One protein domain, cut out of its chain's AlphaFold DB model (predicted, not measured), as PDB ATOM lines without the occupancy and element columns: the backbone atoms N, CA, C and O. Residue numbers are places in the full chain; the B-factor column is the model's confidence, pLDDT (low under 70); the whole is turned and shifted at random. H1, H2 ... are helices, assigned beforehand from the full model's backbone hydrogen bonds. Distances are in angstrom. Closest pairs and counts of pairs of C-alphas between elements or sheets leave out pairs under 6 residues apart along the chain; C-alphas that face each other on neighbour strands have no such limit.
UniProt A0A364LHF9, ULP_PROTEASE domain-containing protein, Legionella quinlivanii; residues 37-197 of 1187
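Overview. This is residues 37 to 197 of the 1187 residues of the protein "ULP_PROTEASE domain-containing protein" of Legionella quinlivanii (UniProt A0A364LHF9). Four helices, H1, H4, H6 and H8, make one row, each side by side with the next and running the same way as it, their direction turning along the row; the longest, H4, lies near the middle of the whole. H2, H5 and H7 make a second, looser row that runs against the first, with the short H3 and residues 108 to 112 between H2 and H5. The printed part has 161 residues with eight named helices, H1 to H8 in order along the chain, and no named strand; the class is all helix. It is compact, with a radius of gyration of the C-alphas of 15.5 A, and spans 51 by 34 by 29 A.

Along the chain. H4, residues 85 to 103, runs 27.6 A from C-alpha 85 at (0.203, 37.124, 21.223) to C-alpha 103 at (-8.543, 31.925, 46.895). H1, residues 38 to 53, begins with C-alpha 38 at (-12.425, 32.140, 22.286) and is 22.2 A long. H2 is residues 60 to 73, 19.5 A, and H3 residues 75 to 79. H5 is residues 113 to 125, H6 residues 130 to 142 and H7 residues 154 to 166. H8, residues 171 to 186, 22.2 A long, ends with C-alpha 186 at (3.473, 17.552, 46.793).

Arrangement. H4 touches H1 at a shallow tilt of 29 degrees, the same way; the closest C-alphas, of Ala 49 and Asn 97, are 6.2 A apart. H4 touches H6 at a shallow tilt of 18 degrees, the same way, with C-alphas 92 and 132 closest at 6.4 A. H6 touches H8 the same way at 30 degrees, a shallow tilt, with C-alphas 141 and 180 closest at 3.9 A. H5, H6, H7 and H8 form an up and down bundle, each running against the one before it. H5 and H7 touch at 33 degrees, a shallow tilt only just short of steep, with C-alphas 124 and 160 closest at 6.6 A. H7 and H8 form a hairpin; C-alphas 161 and 177 are closest at 7.2 A. H1 and H2, also a hairpin, only just touch, with 3 pairs of C-alphas within 8 A, C-alphas 52 and 60 closest at 6.1 A. H3 only just touches H5, with 3 such pairs; C-alphas 78 and 118 are closest at 7.1 A. H4 and H8 are apart. Every O i to N i+4 pair is within hydrogen-bond range in H1, H2, H6, H7 and H8; H4 has 14 of 15, H5 8 of 9 and H3 0 of 1, but 2 of 2 O i to N i+3 pairs.

Size, cuts and confidence. The C-alphas farthest apart, of Arg 58 and Lys 197, are 51.4 A apart. Residues 54 to 59 stand free. The printed part has no cut, and the link from H6 to H7 is long. Residues 152 to 153 pair with residues 190 to 191, parallel. Mean pLDDT of the printed part is 70.7; 67 residues are under 70, among them 37 to 92.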
ATOM      1  N   THR A  37     -16.683  33.112  20.084       57.94
ATOM      2  CA  THR A  37     -15.240  33.045  19.840       57.94
ATOM      3  C   THR A  37     -14.494  32.880  21.163       57.94
ATOM      4  O   THR A  37     -14.970  33.275  22.228       57.94
ATOM      5  N   ILE A  38     -13.283  32.332  21.109       53.81
ATOM      6  CA  ILE A  38     -12.425  32.140  22.286       53.81
ATOM      7  C   ILE A  38     -12.172  33.456  23.046       53.81
ATOM      8  O   ILE A  38     -12.206  33.470  24.275       53.81
ATOM      9  N   GLU A  39     -12.000  34.582  22.345       56.00
ATOM     10  CA  GLU A  39     -11.898  35.896  22.997       56.00
ATOM     11  C   GLU A  39     -13.215  36.333  23.648       56.00
ATOM     12  O   GLU A  39     -13.185  36.911  24.732       56.00
ATOM     13  N   GLN A  40     -14.375  36.036  23.056       63.03
ATOM     14  CA  GLN A  40     -15.664  36.282  23.712       63.03
ATOM     15  C   GLN A  40     -15.827  35.401  24.957       63.03
ATOM     16  O   GLN A  40     -16.247  35.912  25.988       63.03
ATOM     17  N   LEU A  41     -15.428  34.125  24.914       61.66
ATOM     18  CA  LEU A  41     -15.449  33.224  26.073       61.66
ATOM     19  C   LEU A  41     -14.538  33.719  27.204       61.66
ATOM     20  O   LEU A  41     -14.991  33.825  28.344       61.66
ATOM     21  N   PHE A  42     -13.285  34.084  26.911       62.72
ATOM     22  CA  PHE A  42     -12.380  34.628  27.928       62.72
ATOM     23  C   PHE A  42     -12.871  35.971  28.483       62.72
ATOM     24  O   PHE A  42     -12.827  36.161  29.698       62.72
ATOM     25  N   ASN A  43     -13.400  36.869  27.646       65.12
ATOM     26  CA  ASN A  43     -13.974  38.137  28.107       65.12
ATOM     27  C   ASN A  43     -15.244  37.934  28.949       65.12
ATOM     28  O   ASN A  43     -15.401  38.602  29.969       65.12
ATOM     29  N   ILE A  44     -16.111  36.982  28.586       66.19
ATOM     30  CA  ILE A  44     -17.279  36.593  29.390       66.19
ATOM     31  C   ILE A  44     -16.818  36.055  30.744       66.19
ATOM     32  O   ILE A  44     -17.258  36.571  31.765       66.19
ATOM     33  N   ILE A  45     -15.901  35.083  30.799       63.38
ATOM     34  CA  ILE A  45     -15.470  34.499  32.080       63.38
ATOM     35  C   ILE A  45     -14.700  35.525  32.931       63.38
ATOM     36  O   ILE A  45     -14.888  35.570  34.146       63.38
ATOM     37  N   ALA A  46     -13.900  36.407  32.323       64.25
ATOM     38  CA  ALA A  46     -13.248  37.509  33.029       64.25
ATOM     39  C   ALA A  46     -14.251  38.546  33.564       64.25
ATOM     40  O   ALA A  46     -14.073  39.058  34.669       64.25
ATOM     41  N   GLU A  47     -15.326  38.840  32.829       68.75
ATOM     42  CA  GLU A  47     -16.404  39.703  33.310       68.75
ATOM     43  C   GLU A  47     -17.256  39.035  34.398       68.75
ATOM     44  O   GLU A  47     -17.621  39.696  35.369       68.75
ATOM     45  N   LEU A  48     -17.534  37.735  34.292       63.47
ATOM     46  CA  LEU A  48     -18.238  36.982  35.330       63.47
ATOM     47  C   LEU A  48     -17.406  36.897  36.615       63.47
ATOM     48  O   LEU A  48     -17.934  37.184  37.685       63.47
ATOM     49  N   ALA A  49     -16.103  36.614  36.523       59.94
ATOM     50  CA  ALA A  49     -15.198  36.659  37.671       59.94
ATOM     51  C   ALA A  49     -15.173  38.058  38.315       59.94
ATOM     52  O   ALA A  49     -15.326  38.178  39.527       59.94
ATOM     53  N   ARG A  50     -15.089  39.125  37.507       67.56
ATOM     54  CA  ARG A  50     -15.169  40.525  37.960       67.56
ATOM     55  C   ARG A  50     -16.497  40.849  38.666       67.56
ATOM     56  O   ARG A  50     -16.464  41.484  39.716       67.56
ATOM     57  N   LYS A  51     -17.638  40.374  38.146       65.81
ATOM     58  CA  LYS A  51     -18.987  40.548  38.736       65.81
ATOM     59  C   LYS A  51     -19.221  39.711  40.003       65.81
ATOM     60  O   LYS A  51     -19.961  40.130  40.888       65.81
ATOM     61  N   VAL A  52     -18.573  38.552  40.127       61.72
ATOM     62  CA  VAL A  52     -18.557  37.758  41.369       61.72
ATOM     63  C   VAL A  52     -17.647  38.419  42.417       61.72
ATOM     64  O   VAL A  52     -18.025  38.534  43.584       61.72
ATOM     65  N   SER A  53     -16.488  38.947  42.008       57.72
ATOM     66  CA  SER A  53     -15.545  39.644  42.894       57.72
ATOM     67  C   SER A  53     -16.067  40.981  43.450       57.72
ATOM     68  O   SER A  53     -15.559  41.425  44.484       57.72
ATOM     69  N   SER A  54     -17.083  41.606  42.836       61.12
ATOM     70  CA  SER A  54     -17.635  42.920  43.221       61.12
ATOM     71  C   SER A  54     -18.771  42.885  44.262       61.12
ATOM     72  O   SER A  54     -19.522  43.849  44.366       61.12
ATOM     73  N   ARG A  55     -18.906  41.802  45.047       54.12
ATOM     74  CA  ARG A  55     -19.925  41.566  46.110       54.12
ATOM     75  C   ARG A  55     -21.405  41.528  45.679       54.12
ATOM     76  O   ARG A  55     -22.200  40.907  46.380       54.12
ATOM     77  N   GLU A  56     -21.789  42.129  44.559       52.53
ATOM     78  CA  GLU A  56     -23.188  42.237  44.117       52.53
ATOM     79  C   GLU A  56     -23.647  41.076  43.216       52.53
ATOM     80  O   GLU A  56     -23.914  41.249  42.029       52.53
ATOM     81  N   SER A  57     -23.793  39.867  43.770       48.41
ATOM     82  CA  SER A  57     -24.616  38.825  43.125       48.41
ATOM     83  C   SER A  57     -25.101  37.738  44.092       48.41
ATOM     84  O   SER A  57     -24.320  36.969  44.648       48.41
ATOM     85  N   ARG A  58     -26.432  37.595  44.224       53.00
ATOM     86  CA  ARG A  58     -27.056  36.380  44.797       53.00
ATOM     87  C   ARG A  58     -26.982  35.174  43.842       53.00
ATOM     88  O   ARG A  58     -27.180  34.051  44.283       53.00
ATOM     89  N   SER A  59     -26.663  35.413  42.570       56.66
ATOM     90  CA  SER A  59     -26.558  34.430  41.483       56.66
ATOM     91  C   SER A  59     -25.146  33.860  41.275       56.66
ATOM     92  O   SER A  59     -24.882  33.227  40.255       56.66
ATOM     93  N   ALA A  60     -24.211  34.060  42.212       55.00
ATOM     94  CA  ALA A  60     -22.863  33.492  42.101       55.00
ATOM     95  C   ALA A  60     -22.841  31.956  41.865       55.00
ATOM     96  O   ALA A  60     -22.020  31.520  41.056       55.00
ATOM     97  N   PRO A  61     -23.736  31.131  42.461       58.72
ATOM     98  CA  PRO A  61     -23.832  29.707  42.128       58.72
ATOM     99  C   PRO A  61     -24.249  29.457  40.675       58.72
ATOM    100  O   PRO A  61     -23.652  28.615  40.013       58.72
ATOM    101  N   ASP A  62     -25.214  30.217  40.151       60.47
ATOM    102  CA  ASP A  62     -25.684  30.087  38.766       60.47
ATOM    103  C   ASP A  62     -24.603  30.522  37.770       60.47
ATOM    104  O   ASP A  62     -24.443  29.922  36.710       60.47
ATOM    105  N   LEU A  63     -23.823  31.554  38.108       59.03
ATOM    106  CA  LEU A  63     -22.684  31.993  37.303       59.03
ATOM    107  C   LEU A  63     -21.555  30.954  37.301       59.03
ATOM    108  O   LEU A  63     -20.992  30.690  36.243       59.03
ATOM    109  N   LEU A  64     -21.265  30.318  38.442       56.81
ATOM    110  CA  LEU A  64     -20.306  29.211  38.517       56.81
ATOM    111  C   LEU A  64     -20.799  27.980  37.746       56.81
ATOM    112  O   LEU A  64     -20.038  27.432  36.958       56.81
ATOM    113  N   ALA A  65     -22.074  27.604  37.877       63.44
ATOM    114  CA  ALA A  65     -22.673  26.514  37.107       63.44
ATOM    115  C   ALA A  65     -22.667  26.798  35.594       63.44
ATOM    116  O   ALA A  65     -22.438  25.892  34.797       63.44
ATOM    117  N   ASN A  66     -22.855  28.056  35.178       63.88
ATOM    118  CA  ASN A  66     -22.692  28.456  33.780       63.88
ATOM    119  C   ASN A  66     -21.224  28.411  33.324       63.88
ATOM    120  O   ASN A  66     -20.981  28.028  32.184       63.88
ATOM    121  N   ILE A  67     -20.245  28.732  34.178       62.19
ATOM    122  CA  ILE A  67     -18.814  28.577  33.860       62.19
ATOM    123  C   ILE A  67     -18.436  27.091  33.749       62.19
ATOM    124  O   ILE A  67     -17.834  26.705  32.750       62.19
ATOM    125  N   GLU A  68     -18.829  26.243  34.708       59.91
ATOM    126  CA  GLU A  68     -18.619  24.785  34.653       59.91
ATOM    127  C   GLU A  68     -19.293  24.184  33.403       59.91
ATOM    128  O   GLU A  68     -18.662  23.416  32.675       59.91
ATOM    129  N   LYS A  69     -20.524  24.608  33.075       66.00
ATOM    130  CA  LYS A  69     -21.223  24.216  31.841       66.00
ATOM    131  C   LYS A  69     -20.474  24.671  30.588       66.00
ATOM    132  O   LYS A  69     -20.208  23.840  29.735       66.00
ATOM    133  N   ILE A  70     -20.089  25.945  30.475       65.00
ATOM    134  CA  ILE A  70     -19.352  26.476  29.314       65.00
ATOM    135  C   ILE A  70     -18.030  25.726  29.100       65.00
ATOM    136  O   ILE A  70     -17.728  25.341  27.970       65.00
ATOM    137  N   LEU A  71     -17.261  25.475  30.164       60.41
ATOM    138  CA  LEU A  71     -16.004  24.727  30.082       60.41
ATOM    139  C   LEU A  71     -16.235  23.252  29.706       60.41
ATOM    140  O   LEU A  71     -15.457  22.698  28.935       60.41
ATOM    141  N   GLY A  72     -17.312  22.632  30.200       57.75
ATOM    142  CA  GLY A  72     -17.670  21.243  29.897       57.75
ATOM    143  C   GLY A  72     -18.359  21.011  28.542       57.75
ATOM    144  O   GLY A  72     -18.245  19.919  27.994       57.75
ATOM    145  N   THR A  73     -19.063  22.002  27.979       56.50
ATOM    146  CA  THR A  73     -19.878  21.842  26.754       56.50
ATOM    147  C   THR A  73     -19.312  22.517  25.504       56.50
ATOM    148  O   THR A  73     -20.011  22.572  24.494       56.50
ATOM    149  N   THR A  74     -18.083  23.039  25.533       55.28
ATOM    150  CA  THR A  74     -17.463  23.702  24.368       55.28
ATOM    151  C   THR A  74     -16.414  22.796  23.700       55.28
ATOM    152  O   THR A  74     -15.229  22.908  24.020       55.28
ATOM    153  N   PRO A  75     -16.788  21.918  22.741       52.56
ATOM    154  CA  PRO A  75     -15.824  21.072  22.025       52.56
ATOM    155  C   PRO A  75     -14.820  21.887  21.194       52.56
ATOM    156  O   PRO A  75     -13.711  21.419  20.941       52.56
ATOM    157  N   ASP A  76     -15.156  23.128  20.830       52.22
ATOM    158  CA  ASP A  76     -14.251  24.042  20.124       52.22
ATOM    159  C   ASP A  76     -13.032  24.468  20.978       52.22
ATOM    160  O   ASP A  76     -12.002  24.836  20.417       52.22
ATOM    161  N   LEU A  77     -13.056  24.302  22.314       51.22
ATOM    162  CA  LEU A  77     -11.851  24.441  23.155       51.22
ATOM    163  C   LEU A  77     -10.793  23.366  22.844       51.22
ATOM    164  O   LEU A  77      -9.603  23.608  23.020       51.22
ATOM    165  N   LEU A  78     -11.189  22.198  22.329       47.91
ATOM    166  CA  LEU A  78     -10.249  21.165  21.872       47.91
ATOM    167  C   LEU A  78      -9.660  21.477  20.481       47.91
ATOM    168  O   LEU A  78      -8.740  20.789  20.044       47.91
ATOM    169  N   ARG A  79     -10.171  22.514  19.799       48.72
ATOM    170  CA  ARG A  79      -9.751  22.992  18.467       48.72
ATOM    171  C   ARG A  79      -9.089  24.377  18.509       48.72
ATOM    172  O   ARG A  79      -8.998  25.062  17.495       48.72
ATOM    173  N   LEU A  80      -8.622  24.784  19.688       53.34
ATOM    174  CA  LEU A  80      -7.903  26.031  19.932       53.34
ATOM    175  C   LEU A  80      -6.634  26.161  19.059       53.34
ATOM    176  O   LEU A  80      -5.615  25.528  19.335       53.34
ATOM    177  N   HIS A  81      -6.680  27.042  18.055       49.62
ATOM    178  CA  HIS A  81      -5.499  27.607  17.391       49.62
ATOM    179  C   HIS A  81      -5.139  28.951  18.052       49.62
ATOM    180  O   HIS A  81      -6.004  29.805  18.251       49.62
ATOM    181  N   PHE A  82      -3.868  29.130  18.418       54.03
ATOM    182  CA  PHE A  82      -3.386  30.182  19.330       54.03
ATOM    183  C   PHE A  82      -2.548  31.273  18.617       54.03
ATOM    184  O   PHE A  82      -1.677  31.900  19.213       54.03
ATOM    185  N   GLU A  83      -2.849  31.553  17.346       45.25
ATOM    186  CA  GLU A  83      -2.017  32.314  16.386       45.25
ATOM    187  C   GLU A  83      -1.797  33.822  16.687       45.25
ATOM    188  O   GLU A  83      -1.399  34.581  15.803       45.25
ATOM    189  N   LYS A  84      -2.069  34.309  17.909       55.00
ATOM    190  CA  LYS A  84      -1.881  35.719  18.302       55.00
ATOM    191  C   LYS A  84      -1.378  35.876  19.738       55.00
ATOM    192  O   LYS A  84      -1.963  35.350  20.683       55.00
ATOM    193  N   THR A  85      -0.380  36.742  19.919       54.59
ATOM    194  CA  THR A  85       0.203  37.124  21.223       54.59
ATOM    195  C   THR A  85      -0.824  37.621  22.248       54.59
ATOM    196  O   THR A  85      -0.677  37.343  23.439       54.59
ATOM    197  N   ALA A  86      -1.908  38.269  21.800       58.47
ATOM    198  CA  ALA A  86      -3.031  38.685  22.647       58.47
ATOM    199  C   ALA A  86      -3.645  37.526  23.460       58.47
ATOM    200  O   ALA A  86      -4.037  37.713  24.614       58.47
ATOM    201  N   VAL A  87      -3.664  36.304  22.912       56.66
ATOM    202  CA  VAL A  87      -4.239  35.134  23.595       56.66
ATOM    203  C   VAL A  87      -3.410  34.744  24.825       56.66
ATOM    204  O   VAL A  87      -3.984  34.343  25.832       56.66
ATOM    205  N   SER A  88      -2.084  34.941  24.816       56.84
ATOM    206  CA  SER A  88      -1.224  34.655  25.980       56.84
ATOM    207  C   SER A  88      -1.500  35.600  27.162       56.84
ATOM    208  O   SER A  88      -1.478  35.173  28.320       56.84
ATOM    209  N   ALA A  89      -1.830  36.865  26.878       64.31
ATOM    210  CA  ALA A  89      -2.252  37.834  27.888       64.31
ATOM    211  C   ALA A  89      -3.644  37.485  28.447       64.31
ATOM    212  O   ALA A  89      -3.804  37.358  29.662       64.31
ATOM    213  N   ASN A  90      -4.619  37.229  27.566       66.12
ATOM    214  CA  ASN A  90      -5.987  36.847  27.945       66.12
ATOM    215  C   ASN A  90      -6.016  35.554  28.784       66.12
ATOM    216  O   ASN A  90      -6.721  35.477  29.789       66.12
ATOM    217  N   LEU A  91      -5.191  34.566  28.426       66.00
ATOM    218  CA  LEU A  91      -5.002  33.313  29.158       66.00
ATOM    219  C   LEU A  91      -4.392  33.534  30.554       66.00
ATOM    220  O   LEU A  91      -4.858  32.956  31.539       66.00
ATOM    221  N   SER A  92      -3.366  34.383  30.648       66.19
ATOM    222  CA  SER A  92      -2.717  34.717  31.922       66.19
ATOM    223  C   SER A  92      -3.688  35.443  32.862       66.19
ATOM    224  O   SER A  92      -3.768  35.115  34.048       66.19
ATOM    225  N   GLN A  93      -4.501  36.358  32.322       70.38
ATOM    226  CA  GLN A  93      -5.574  37.026  33.060       70.38
ATOM    227  C   GLN A  93      -6.666  36.038  33.502       70.38
ATOM    228  O   GLN A  93      -7.090  36.075  34.653       70.38
ATOM    229  N   PHE A  94      -7.089  35.118  32.630       72.44
ATOM    230  CA  PHE A  94      -8.063  34.067  32.946       72.44
ATOM    231  C   PHE A  94      -7.600  33.177  34.114       72.44
ATOM    232  O   PHE A  94      -8.356  32.976  35.065       72.44
ATOM    233  N   ILE A  95      -6.345  32.718  34.108       70.94
ATOM    234  CA  ILE A  95      -5.791  31.907  35.206       70.94
ATOM    235  C   ILE A  95      -5.602  32.730  36.492       70.94
ATOM    236  O   ILE A  95      -5.841  32.208  37.584       70.94
ATOM    237  N   SER A  96      -5.284  34.027  36.398       71.94
ATOM    238  CA  SER A  96      -5.297  34.934  37.556       71.94
ATOM    239  C   SER A  96      -6.703  35.101  38.154       71.94
ATOM    240  O   SER A  96      -6.865  35.063  39.374       71.94
ATOM    241  N   ASN A  97      -7.735  35.224  37.314       72.50
ATOM    242  CA  ASN A  97      -9.129  35.353  37.746       72.50
ATOM    243  C   ASN A  97      -9.637  34.064  38.421       72.50
ATOM    244  O   ASN A  97     -10.260  34.123  39.481       72.50
ATOM    245  N   LEU A  98      -9.318  32.888  37.861       69.81
ATOM    246  CA  LEU A  98      -9.606  31.590  38.493       69.81
ATOM    247  C   LEU A  98      -8.903  31.449  39.849       69.81
ATOM    248  O   LEU A  98      -9.515  31.010  40.823       69.81
ATOM    249  N   ARG A  99      -7.630  31.856  39.931       75.12
ATOM    250  CA  ARG A  99      -6.873  31.872  41.187       75.12
ATOM    251  C   ARG A  99      -7.536  32.768  42.231       75.12
ATOM    252  O   ARG A  99      -7.601  32.357  43.390       75.12
ATOM    253  N   GLU A 100      -8.038  33.946  41.860       74.19
ATOM    254  CA  GLU A 100      -8.777  34.808  42.788       74.19
ATOM    255  C   GLU A 100     -10.058  34.123  43.295       74.19
ATOM    256  O   GLU A 100     -10.272  34.077  44.506       74.19
ATOM    257  N   LEU A 101     -10.869  33.530  42.409       68.62
ATOM    258  CA  LEU A 101     -12.106  32.833  42.792       68.62
ATOM    259  C   LEU A 101     -11.839  31.680  43.779       68.62
ATOM    260  O   LEU A 101     -12.450  31.629  44.847       68.62
ATOM    261  N   VAL A 102     -10.876  30.800  43.488       69.88
ATOM    262  CA  VAL A 102     -10.508  29.705  44.406       69.88
ATOM    263  C   VAL A 102      -9.942  30.251  45.726       69.88
ATOM    264  O   VAL A 102     -10.272  29.743  46.795       69.88
ATOM    265  N   SER A 103      -9.139  31.322  45.687       71.44
ATOM    266  CA  SER A 103      -8.543  31.925  46.895       71.44
ATOM    267  C   SER A 103      -9.568  32.638  47.784       71.44
ATOM    268  O   SER A 103      -9.387  32.686  48.999       71.44
ATOM    269  N   ARG A 104     -10.655  33.161  47.202       71.62
ATOM    270  CA  ARG A 104     -11.806  33.739  47.921       71.62
ATOM    271  C   ARG A 104     -12.781  32.676  48.461       71.62
ATOM    272  O   ARG A 104     -13.775  33.038  49.080       71.62
ATOM    273  N   GLY A 105     -12.499  31.385  48.258       65.31
ATOM    274  CA  GLY A 105     -13.288  30.275  48.802       65.31
ATOM    275  C   GLY A 105     -14.527  29.895  47.985       65.31
ATOM    276  O   GLY A 105     -15.395  29.198  48.507       65.31
ATOM    277  N   TYR A 106     -14.635  30.328  46.721       64.19
ATOM    278  CA  TYR A 106     -15.743  29.907  45.858       64.19
ATOM    279  C   TYR A 106     -15.592  28.420  45.462       64.19
ATOM    280  O   TYR A 106     -14.525  28.029  44.979       64.19
ATOM    281  N   PRO A 107     -16.631  27.581  45.644       58.50
ATOM    282  CA  PRO A 107     -16.536  26.137  45.443       58.50
ATOM    283  C   PRO A 107     -16.669  25.752  43.960       58.50
ATOM    284  O   PRO A 107     -17.740  25.359  43.504       58.50
ATOM    285  N   ILE A 108     -15.565  25.840  43.216       65.69
ATOM    286  CA  ILE A 108     -15.410  25.148  41.926       65.69
ATOM    287  C   ILE A 108     -15.237  23.657  42.232       65.69
ATOM    288  O   ILE A 108     -14.323  23.293  42.975       65.69
ATOM    289  N   ARG A 109     -16.117  22.794  41.707       62.19
ATOM    290  CA  ARG A 109     -16.122  21.358  42.056       62.19
ATOM    291  C   ARG A 109     -15.007  20.588  41.362       62.19
ATOM    292  O   ARG A 109     -14.400  19.708  41.962       62.19
ATOM    293  N   ALA A 110     -14.775  20.926  40.101       63.88
ATOM    294  CA  ALA A 110     -13.767  20.338  39.238       63.88
ATOM    295  C   ALA A 110     -13.393  21.358  38.156       63.88
ATOM    296  O   ALA A 110     -14.267  21.937  37.513       63.88
ATOM    297  N   PHE A 111     -12.098  21.565  37.935       70.44
ATOM    298  CA  PHE A 111     -11.583  22.266  36.769       70.44
ATOM    299  C   PHE A 111     -10.996  21.231  35.797       70.44
ATOM    300  O   PHE A 111     -10.067  20.525  36.201       70.44
ATOM    301  N   PRO A 112     -11.481  21.136  34.542       72.75
ATOM    302  CA  PRO A 112     -11.043  20.093  33.619       72.75
ATOM    303  C   PRO A 112      -9.546  20.170  33.300       72.75
ATOM    304  O   PRO A 112      -9.075  21.070  32.596       72.75
ATOM    305  N   THR A 113      -8.785  19.183  33.766       76.75
ATOM    306  CA  THR A 113      -7.328  19.094  33.572       76.75
ATOM    307  C   THR A 113      -6.979  18.967  32.089       76.75
ATOM    308  O   THR A 113      -5.966  19.503  31.651       76.75
ATOM    309  N   ALA A 114      -7.865  18.373  31.282       71.19
ATOM    310  CA  ALA A 114      -7.752  18.330  29.824       71.19
ATOM    311  C   ALA A 114      -7.635  19.728  29.174       71.19
ATOM    312  O   ALA A 114      -6.898  19.889  28.201       71.19
ATOM    313  N   ILE A 115      -8.298  20.754  29.728       72.88
ATOM    314  CA  ILE A 115      -8.192  22.140  29.239       72.88
ATOM    315  C   ILE A 115      -6.805  22.709  29.570       72.88
ATOM    316  O   ILE A 115      -6.176  23.323  28.714       72.88
ATOM    317  N   ILE A 116      -6.284  22.449  30.775       77.94
ATOM    318  CA  ILE A 116      -4.924  22.851  31.181       77.94
ATOM    319  C   ILE A 116      -3.863  22.147  30.328       77.94
ATOM    320  O   ILE A 116      -2.919  22.789  29.874       77.94
ATOM    321  N   VAL A 117      -4.040  20.855  30.052       78.94
ATOM    322  CA  VAL A 117      -3.174  20.082  29.153       78.94
ATOM    323  C   VAL A 117      -3.141  20.716  27.759       78.94
ATOM    324  O   VAL A 117      -2.064  21.039  27.265       78.94
ATOM    325  N   LYS A 118      -4.305  21.013  27.166       75.69
ATOM    326  CA  LYS A 118      -4.403  21.660  25.845       75.69
ATOM    327  C   LYS A 118      -3.832  23.085  25.823       75.69
ATOM    328  O   LYS A 118      -3.205  23.464  24.836       75.69
ATOM    329  N   ILE A 119      -3.972  23.844  26.913       75.81
ATOM    330  CA  ILE A 119      -3.321  25.150  27.102       75.81
ATOM    331  C   ILE A 119      -1.790  25.013  27.050       75.81
ATOM    332  O   ILE A 119      -1.136  25.733  26.297       75.81
ATOM    333  N   LEU A 120      -1.214  24.085  27.818       81.81
ATOM    334  CA  LEU A 120       0.238  23.889  27.870       81.81
ATOM    335  C   LEU A 120       0.779  23.351  26.531       81.81
ATOM    336  O   LEU A 120       1.780  23.860  26.034       81.81
ATOM    337  N   GLU A 121       0.081  22.402  25.895       80.88
ATOM    338  CA  GLU A 121       0.394  21.913  24.541       80.88
ATOM    339  C   GLU A 121       0.398  23.022  23.477       80.88
ATOM    340  O   GLU A 121       1.131  22.925  22.491       80.88
ATOM    341  N   ALA A 122      -0.466  24.032  23.604       74.75
ATOM    342  CA  ALA A 122      -0.504  25.158  22.678       74.75
ATOM    343  C   ALA A 122       0.662  26.117  22.928       74.75
ATOM    344  O   ALA A 122       1.478  26.331  22.038       74.75
ATOM    345  N   MET A 123       0.849  26.572  24.172       76.00
ATOM    346  CA  MET A 123       1.980  27.438  24.536       76.00
ATOM    347  C   MET A 123       3.345  26.854  24.131       76.00
ATOM    348  O   MET A 123       4.277  27.592  23.815       76.00
ATOM    349  N   LEU A 124       3.479  25.524  24.131       80.50
ATOM    350  CA  LEU A 124       4.670  24.829  23.649       80.50
ATOM    351  C   LEU A 124       4.908  24.967  22.140       80.50
ATOM    352  O   LEU A 124       6.070  25.046  21.728       80.50
ATOM    353  N   ARG A 125       3.845  25.024  21.334       78.38
ATOM    354  CA  ARG A 125       3.899  25.250  19.883       78.38
ATOM    355  C   ARG A 125       4.212  26.713  19.565       78.38
ATOM    356  O   ARG A 125       5.162  26.971  18.833       78.38
ATOM    357  N   ASP A 126       3.496  27.647  20.183       72.06
ATOM    358  CA  ASP A 126       3.541  29.076  19.842       72.06
ATOM    359  C   ASP A 126       4.709  29.850  20.496       72.06
ATOM    360  O   ASP A 126       5.489  29.318  21.294       72.06
ATOM    361  N   GLU A 127       4.827  31.146  20.194       70.69
ATOM    362  CA  GLU A 127       5.786  32.084  20.808       70.69
ATOM    363  C   GLU A 127       5.327  32.576  22.201       70.69
ATOM    364  O   GLU A 127       5.314  33.769  22.510       70.69
ATOM    365  N   ALA A 128       4.912  31.653  23.073       73.00
ATOM    366  CA  ALA A 128       4.542  31.983  24.446       73.00
ATOM    367  C   ALA A 128       5.757  32.469  25.259       73.00
ATOM    368  O   ALA A 128       6.829  31.866  25.211       73.00
ATOM    369  N   SER A 129       5.583  33.531  26.055       77.75
ATOM    370  CA  SER A 129       6.667  34.089  26.872       77.75
ATOM    371  C   SER A 129       7.026  33.203  28.075       77.75
ATOM    372  O   SER A 129       6.166  32.536  28.661       77.75
ATOM    373  N   ALA A 130       8.287  33.265  28.515       72.06
ATOM    374  CA  ALA A 130       8.742  32.625  29.752       72.06
ATOM    375  C   ALA A 130       7.931  33.062  30.993       72.06
ATOM    376  O   ALA A 130       7.638  32.247  31.872       72.06
ATOM    377  N   TYR A 131       7.517  34.332  31.043       76.94
ATOM    378  CA  TYR A 131       6.680  34.874  32.115       76.94
ATOM    379  C   TYR A 131       5.294  34.207  32.164       76.94
ATOM    380  O   TYR A 131       4.815  33.841  33.241       76.94
ATOM    381  N   SER A 132       4.675  33.976  31.000       76.81
ATOM    382  CA  SER A 132       3.385  33.281  30.898       76.81
ATOM    383  C   SER A 132       3.485  31.834  31.404       76.81
ATOM    384  O   SER A 132       2.628  31.400  32.175       76.81
ATOM    385  N   PHE A 133       4.553  31.099  31.059       77.62
ATOM    386  CA  PHE A 133       4.792  29.751  31.602       77.62
ATOM    387  C   PHE A 133       4.949  29.751  33.130       77.62
ATOM    388  O   PHE A 133       4.388  28.885  33.805       77.62
ATOM    389  N   SER A 134       5.663  30.735  33.685       77.38
ATOM    390  CA  SER A 134       5.815  30.900  35.135       77.38
ATOM    391  C   SER A 134       4.495  31.170  35.839       77.38
ATOM    392  O   SER A 134       4.149  30.461  36.785       77.38
ATOM    393  N   THR A 135       3.731  32.154  35.362       79.00
ATOM    394  CA  THR A 135       2.451  32.535  35.973       79.00
ATOM    395  C   THR A 135       1.503  31.343  36.004       79.00
ATOM    396  O   THR A 135       0.853  31.094  37.017       79.00
ATOM    397  N   ILE A 136       1.473  30.555  34.930       77.06
ATOM    398  CA  ILE A 136       0.584  29.403  34.815       77.06
ATOM    399  C   ILE A 136       1.041  28.249  35.714       77.06
ATOM    400  O   ILE A 136       0.246  27.806  36.540       77.06
ATOM    401  N   LEU A 137       2.304  27.808  35.654       78.19
ATOM    402  CA  LEU A 137       2.800  26.748  36.550       78.19
ATOM    403  C   LEU A 137       2.707  27.139  38.032       78.19
ATOM    404  O   LEU A 137       2.303  26.318  38.856       78.19
ATOM    405  N   SER A 138       3.020  28.391  38.371       80.38
ATOM    406  CA  SER A 138       2.922  28.916  39.736       80.38
ATOM    407  C   SER A 138       1.476  28.910  40.244       80.38
ATOM    408  O   SER A 138       1.219  28.412  41.336       80.38
ATOM    409  N   CYS A 139       0.503  29.367  39.446       77.94
ATOM    410  CA  CYS A 139      -0.917  29.336  39.820       77.94
ATOM    411  C   CYS A 139      -1.493  27.907  39.883       77.94
ATOM    412  O   CYS A 139      -2.336  27.624  40.744       77.94
ATOM    413  N   LEU A 140      -1.028  27.000  39.010       78.44
ATOM    414  CA  LEU A 140      -1.363  25.574  39.058       78.44
ATOM    415  C   LEU A 140      -0.903  24.949  40.381       78.44
ATOM    416  O   LEU A 140      -1.721  24.374  41.100       78.44
ATOM    417  N   GLY A 141       0.367  25.142  40.742       76.56
ATOM    418  CA  GLY A 141       0.929  24.664  42.003       76.56
ATOM    419  C   GLY A 141       0.332  25.325  43.243       76.56
ATOM    420  O   GLY A 141      -0.052  24.622  44.171       76.56
ATOM    421  N   SER A 142       0.174  26.651  43.271       77.12
ATOM    422  CA  SER A 142      -0.206  27.357  44.504       77.12
ATOM    423  C   SER A 142      -1.685  27.243  44.858       77.12
ATOM    424  O   SER A 142      -2.054  27.391  46.024       77.12
ATOM    425  N   THR A 143      -2.554  27.087  43.856       74.44
ATOM    426  CA  THR A 143      -3.994  27.323  44.042       74.44
ATOM    427  C   THR A 143      -4.874  26.350  43.271       74.44
ATOM    428  O   THR A 143      -5.795  25.794  43.866       74.44
ATOM    429  N   LEU A 144      -4.614  26.114  41.980       72.00
ATOM    430  CA  LEU A 144      -5.522  25.294  41.171       72.00
ATOM    431  C   LEU A 144      -5.382  23.786  41.440       72.00
ATOM    432  O   LEU A 144      -6.335  23.062  41.173       72.00
ATOM    433  N   HIS A 145      -4.290  23.310  42.061       78.25
ATOM    434  CA  HIS A 145      -4.125  21.904  42.484       78.25
ATOM    435  C   HIS A 145      -5.334  21.341  43.256       78.25
ATOM    436  O   HIS A 145      -5.604  20.144  43.183       78.25
ATOM    437  N   LYS A 146      -6.065  22.203  43.982       78.56
ATOM    438  CA  LYS A 146      -7.245  21.846  44.789       78.56
ATOM    439  C   LYS A 146      -8.474  21.488  43.959       78.56
ATOM    440  O   LYS A 146      -9.360  20.822  44.477       78.56
ATOM    441  N   VAL A 147      -8.528  21.953  42.712       74.69
ATOM    442  CA  VAL A 147      -9.680  21.801  41.811       74.69
ATOM    443  C   VAL A 147      -9.365  20.963  40.569       74.69
ATOM    444  O   VAL A 147     -10.282  20.677  39.812       74.69
ATOM    445  N   LEU A 148      -8.113  20.538  40.351       79.81
ATOM    446  CA  LEU A 148      -7.771  19.631  39.245       79.81
ATOM    447  C   LEU A 148      -8.489  18.286  39.410       79.81
ATOM    448  O   LEU A 148      -8.255  17.574  40.390       79.81
ATOM    449  N   ASP A 149      -9.316  17.919  38.436       77.69
ATOM    450  CA  ASP A 149     -10.041  16.643  38.394       77.69
ATOM    451  C   ASP A 149      -9.139  15.426  38.113       77.69
ATOM    452  O   ASP A 149      -9.469  14.307  38.502       77.69
ATOM    453  N   GLN A 150      -7.984  15.642  37.482       83.38
ATOM    454  CA  GLN A 150      -7.023  14.616  37.083       83.38
ATOM    455  C   GLN A 150      -5.586  15.085  37.387       83.38
ATOM    456  O   GLN A 150      -5.364  16.121  38.021       83.38
ATOM    457  N   ASN A 151      -4.599  14.304  36.944       87.88
ATOM    458  CA  ASN A 151      -3.179  14.602  37.097       87.88
ATOM    459  C   ASN A 151      -2.573  15.060  35.761       87.88
ATOM    460  O   ASN A 151      -2.885  14.508  34.707       87.88
ATOM    461  N   ILE A 152      -1.683  16.052  35.805       86.69
ATOM    462  CA  ILE A 152      -1.031  16.621  34.618       86.69
ATOM    463  C   ILE A 152       0.122  15.693  34.175       86.69
ATOM    464  O   ILE A 152       0.938  15.328  35.026       86.69
ATOM    465  N   PRO A 153       0.241  15.326  32.883       89.56
ATOM    466  CA  PRO A 153       1.333  14.486  32.386       89.56
ATOM    467  C   PRO A 153       2.731  15.055  32.671       89.56
ATOM    468  O   PRO A 153       2.997  16.245  32.469       89.56
ATOM    469  N   ALA A 154       3.634  14.195  33.140       85.56
ATOM    470  CA  ALA A 154       5.009  14.544  33.483       85.56
ATOM    471  C   ALA A 154       5.817  15.024  32.262       85.56
ATOM    472  O   ALA A 154       6.522  16.028  32.343       85.56
ATOM    473  N   ASP A 155       5.664  14.373  31.109       85.69
ATOM    474  CA  ASP A 155       6.332  14.738  29.855       85.69
ATOM    475  C   ASP A 155       5.934  16.144  29.367       85.69
ATOM    476  O   ASP A 155       6.763  16.884  28.834       85.69
ATOM    477  N   LEU A 156       4.680  16.545  29.588       87.12
ATOM    478  CA  LEU A 156       4.179  17.879  29.267       87.12
ATOM    479  C   LEU A 156       4.790  18.935  30.197       87.12
ATOM    480  O   LEU A 156       5.215  19.998  29.739       87.12
ATOM    481  N   ILE A 157       4.896  18.627  31.493       85.31
ATOM    482  CA  ILE A 157       5.586  19.474  32.475       85.31
ATOM    483  C   ILE A 157       7.073  19.612  32.116       85.31
ATOM    484  O   ILE A 157       7.591  20.729  32.123       85.31
ATOM    485  N   GLU A 158       7.755  18.527  31.733       83.56
ATOM    486  CA  GLU A 158       9.130  18.593  31.225       83.56
ATOM    487  C   GLU A 158       9.241  19.517  30.017       83.56
ATOM    488  O   GLU A 158      10.071  20.425  30.019       83.56
ATOM    489  N   GLN A 159       8.408  19.327  28.993       85.62
ATOM    490  CA  GLN A 159       8.450  20.158  27.790       85.62
ATOM    491  C   GLN A 159       8.278  21.646  28.130       85.62
ATOM    492  O   GLN A 159       9.024  22.475  27.603       85.62
ATOM    493  N   VAL A 160       7.369  21.986  29.052       84.12
ATOM    494  CA  VAL A 160       7.169  23.360  29.543       84.12
ATOM    495  C   VAL A 160       8.425  23.913  30.226       84.12
ATOM    496  O   VAL A 160       8.847  25.022  29.892       84.12
ATOM    497  N   ILE A 161       9.069  23.144  31.115       80.25
ATOM    498  CA  ILE A 161      10.363  23.523  31.717       80.25
ATOM    499  C   ILE A 161      11.387  23.805  30.613       80.25
ATOM    500  O   ILE A 161      12.049  24.839  30.631       80.25
ATOM    501  N   LEU A 162      11.508  22.908  29.628       83.12
ATOM    502  CA  LEU A 162      12.517  23.017  28.574       83.12
ATOM    503  C   LEU A 162      12.257  24.176  27.604       83.12
ATOM    504  O   LEU A 162      13.216  24.771  27.115       83.12
ATOM    505  N   LYS A 163      10.995  24.524  27.333       84.50
ATOM    506  CA  LYS A 163      10.628  25.716  26.556       84.50
ATOM    507  C   LYS A 163      10.924  26.990  27.357       84.50
ATOM    508  O   LYS A 163      11.580  27.870  26.816       84.50
ATOM    509  N   ALA A 164      10.554  27.064  28.639       78.94
ATOM    510  CA  ALA A 164      10.875  28.214  29.494       78.94
ATOM    511  C   ALA A 164      12.398  28.439  29.628       78.94
ATOM    512  O   ALA A 164      12.870  29.561  29.469       78.94
ATOM    513  N   VAL A 165      13.173  27.363  29.816       75.19
ATOM    514  CA  VAL A 165      14.649  27.363  29.792       75.19
ATOM    515  C   VAL A 165      15.192  27.894  28.454       75.19
ATOM    516  O   VAL A 165      16.068  28.750  28.439       75.19
ATOM    517  N   ARG A 166      14.649  27.451  27.312       81.12
ATOM    518  CA  ARG A 166      15.068  27.933  25.976       81.12
ATOM    519  C   ARG A 166      14.734  29.402  25.693       81.12
ATOM    520  O   ARG A 166      15.330  29.973  24.790       81.12
ATOM    521  N   LEU A 167      13.795  29.990  26.430       79.06
ATOM    522  CA  LEU A 167      13.350  31.382  26.289       79.06
ATOM    523  C   LEU A 167      14.098  32.348  27.236       79.06
ATOM    524  O   LEU A 167      13.602  33.440  27.500       79.06
ATOM    525  N   ASP A 168      15.247  31.921  27.780       69.69
ATOM    526  CA  ASP A 168      16.105  32.656  28.729       69.69
ATOM    527  C   ASP A 168      15.351  33.275  29.927       69.69
ATOM    528  O   ASP A 168      15.677  34.361  30.413       69.69
ATOM    529  N   ALA A 169      14.330  32.557  30.417       67.88
ATOM    530  CA  ALA A 169      13.447  32.963  31.512       67.88
ATOM    531  C   ALA A 169      14.175  33.710  32.639       67.88
ATOM    532  O   ALA A 169      15.185  33.224  33.154       67.88
ATOM    533  N   ASP A 170      13.649  34.859  33.075       72.38
ATOM    534  CA  ASP A 170      14.195  35.568  34.234       72.38
ATOM    535  C   ASP A 170      14.144  34.695  35.512       72.38
ATOM    536  O   ASP A 170      13.471  33.660  35.579       72.38
ATOM    537  N   TYR A 171      14.894  35.079  36.545       70.56
ATOM    538  CA  TYR A 171      15.027  34.257  37.752       70.56
ATOM    539  C   TYR A 171      13.714  34.115  38.550       70.56
ATOM    540  O   TYR A 171      13.526  33.100  39.225       70.56
ATOM    541  N   LEU A 172      12.792  35.084  38.467       71.94
ATOM    542  CA  LEU A 172      11.459  35.009  39.075       71.94
ATOM    543  C   LEU A 172      10.564  34.068  38.267       71.94
ATOM    544  O   LEU A 172       9.845  33.256  38.852       71.94
ATOM    545  N   ALA A 173      10.650  34.130  36.936       73.75
ATOM    546  CA  ALA A 173       9.951  33.227  36.040       73.75
ATOM    547  C   ALA A 173      10.373  31.767  36.288       73.75
ATOM    548  O   ALA A 173       9.538  30.913  36.590       73.75
ATOM    549  N   LEU A 174      11.680  31.500  36.284       74.19
ATOM    550  CA  LEU A 174      12.232  30.165  36.518       74.19
ATOM    551  C   LEU A 174      11.902  29.634  37.928       74.19
ATOM    552  O   LEU A 174      11.492  28.481  38.073       74.19
ATOM    553  N   LYS A 175      11.986  30.485  38.962       77.62
ATOM    554  CA  LYS A 175      11.539  30.155  40.330       77.62
ATOM    555  C   LYS A 175      10.050  29.793  40.375       77.62
ATOM    556  O   LYS A 175       9.691  28.814  41.025       77.62
ATOM    557  N   GLY A 176       9.194  30.568  39.704       77.06
ATOM    558  CA  GLY A 176       7.746  30.350  39.667       77.06
ATOM    559  C   GLY A 176       7.369  29.006  39.045       77.06
ATOM    560  O   GLY A 176       6.569  28.273  39.627       77.06
ATOM    561  N   CYS A 177       8.024  28.626  37.941       77.88
ATOM    562  CA  CYS A 177       7.904  27.287  37.363       77.88
ATOM    563  C   CYS A 177       8.281  26.196  38.380       77.88
ATOM    564  O   CYS A 177       7.476  25.310  38.666       77.88
ATOM    565  N   ILE A 178       9.486  26.277  38.954       79.50
ATOM    566  CA  ILE A 178      10.052  25.256  39.850       79.50
ATOM    567  C   ILE A 178       9.196  25.063  41.113       79.50
ATOM    568  O   ILE A 178       8.884  23.928  41.476       79.50
ATOM    569  N   MET A 179       8.766  26.155  41.760       79.06
ATOM    570  CA  MET A 179       7.871  26.086  42.923       79.06
ATOM    571  C   MET A 179       6.500  25.507  42.556       79.06
ATOM    572  O   MET A 179       5.986  24.662  43.288       79.06
ATOM    573  N   GLY A 180       5.938  25.907  41.411       82.31
ATOM    574  CA  GLY A 180       4.654  25.403  40.930       82.31
ATOM    575  C   GLY A 180       4.649  23.885  40.729       82.31
ATOM    576  O   GLY A 180       3.749  23.192  41.199       82.31
ATOM    577  N   ILE A 181       5.704  23.350  40.110       82.00
ATOM    578  CA  ILE A 181       5.872  21.904  39.899       82.00
ATOM    579  C   ILE A 181       6.091  21.176  41.232       82.00
ATOM    580  O   ILE A 181       5.512  20.113  41.448       82.00
ATOM    581  N   SER A 182       6.873  21.757  42.150       80.75
ATOM    582  CA  SER A 182       7.115  21.176  43.478       80.75
ATOM    583  C   SER A 182       5.809  20.999  44.266       80.75
ATOM    584  O   SER A 182       5.586  19.945  44.861       80.75
ATOM    585  N   GLN A 183       4.907  21.985  44.187       82.00
ATOM    586  CA  GLN A 183       3.584  21.953  44.817       82.00
ATOM    587  C   GLN A 183       2.605  21.006  44.103       82.00
ATOM    588  O   GLN A 183       1.924  20.227  44.767       82.00
ATOM    589  N   LEU A 184       2.563  21.000  42.762       82.44
ATOM    590  CA  LEU A 184       1.785  20.008  42.000       82.44
ATOM    591  C   LEU A 184       2.188  18.582  42.388       82.44
ATOM    592  O   LEU A 184       1.328  17.734  42.621       82.44
ATOM    593  N   ASN A 185       3.489  18.327  42.512       82.25
ATOM    594  CA  ASN A 185       3.998  17.053  42.984       82.25
ATOM    595  C   ASN A 185       3.625  16.769  44.449       82.25
ATOM    596  O   ASN A 185       3.193  15.659  44.746       82.25
ATOM    597  N   GLU A 186       3.796  17.729  45.368       80.56
ATOM    598  CA  GLU A 186       3.473  17.552  46.793       80.56
ATOM    599  C   GLU A 186       2.008  17.129  46.990       80.56
ATOM    600  O   GLU A 186       1.724  16.227  47.778       80.56
ATOM    601  N   HIS A 187       1.103  17.687  46.182       83.12
ATOM    602  CA  HIS A 187      -0.319  17.337  46.140       83.12
ATOM    603  C   HIS A 187      -0.661  16.143  45.221       83.12
ATOM    604  O   HIS A 187      -1.835  15.904  44.947       83.12
ATOM    605  N   LYS A 188       0.345  15.385  44.755       85.56
ATOM    606  CA  LYS A 188       0.226  14.215  43.861       85.56
ATOM    607  C   LYS A 188      -0.590  14.477  42.581       85.56
ATOM    608  O   LYS A 188      -1.330  13.607  42.136       85.56
ATOM    609  N   LYS A 189      -0.443  15.664  41.978       88.31
ATOM    610  CA  LYS A 189      -1.115  16.110  40.737       88.31
ATOM    611  C   LYS A 189      -0.267  15.986  39.462       88.31
ATOM    612  O   LYS A 189      -0.626  16.558  38.433       88.31
ATOM    613  N   ILE A 190       0.826  15.225  39.505       85.88
ATOM    614  CA  ILE A 190       1.623  14.835  38.329       85.88
ATOM    615  C   ILE A 190       1.299  13.375  37.973       85.88
ATOM    616  O   ILE A 190       1.049  12.565  38.865       85.88
ATOM    617  N   ASN A 191       1.245  13.053  36.680       87.00
ATOM    618  CA  ASN A 191       1.057  11.698  36.164       87.00
ATOM    619  C   ASN A 191       2.350  11.211  35.487       87.00
ATOM    620  O   ASN A 191       2.810  11.842  34.535       87.00
ATOM    621  N   GLY A 192       2.925  10.107  35.966       83.88
ATOM    622  CA  GLY A 192       4.253   9.636  35.557       83.88
ATOM    623  C   GLY A 192       5.412  10.357  36.263       83.88
ATOM    624  O   GLY A 192       5.218  11.081  37.241       83.88
ATOM    625  N   GLN A 193       6.637  10.140  35.774       82.06
ATOM    626  CA  GLN A 193       7.880  10.603  36.405       82.06
ATOM    627  C   GLN A 193       8.605  11.643  35.540       82.06
ATOM    628  O   GLN A 193       8.826  11.401  34.355       82.06
ATOM    629  N   LEU A 194       9.053  12.752  36.139       80.50
ATOM    630  CA  LEU A 194       9.923  13.729  35.478       80.50
ATOM    631  C   LEU A 194      11.357  13.192  35.388       80.50
ATOM    632  O   LEU A 194      11.937  12.790  36.399       80.50
ATOM    633  N   GLN A 195      11.973  13.258  34.211       78.69
ATOM    634  CA  GLN A 195      13.368  12.878  34.014       78.69
ATOM    635  C   GLN A 195      14.325  13.875  34.671       78.69
ATOM    636  O   GLN A 195      14.380  15.061  34.319       78.69
ATOM    637  N   ALA A 196      15.211  13.363  35.530       75.00
ATOM    638  CA  ALA A 196      16.324  14.118  36.102       75.00
ATOM    639  C   ALA A 196      17.179  14.809  35.018       75.00
ATOM    640  O   ALA A 196      17.649  15.927  35.219       75.00
ATOM    641  N   LYS A 197      17.314  14.201  33.829       75.25
ATOM    642  CA  LYS A 197      18.019  14.759  32.658       75.25
ATOM    643  C   LYS A 197      17.359  16.017  32.071       75.25
ATOM    644  O   LYS A 197      18.044  16.838  31.461       75.25
TER     645      LYS A 197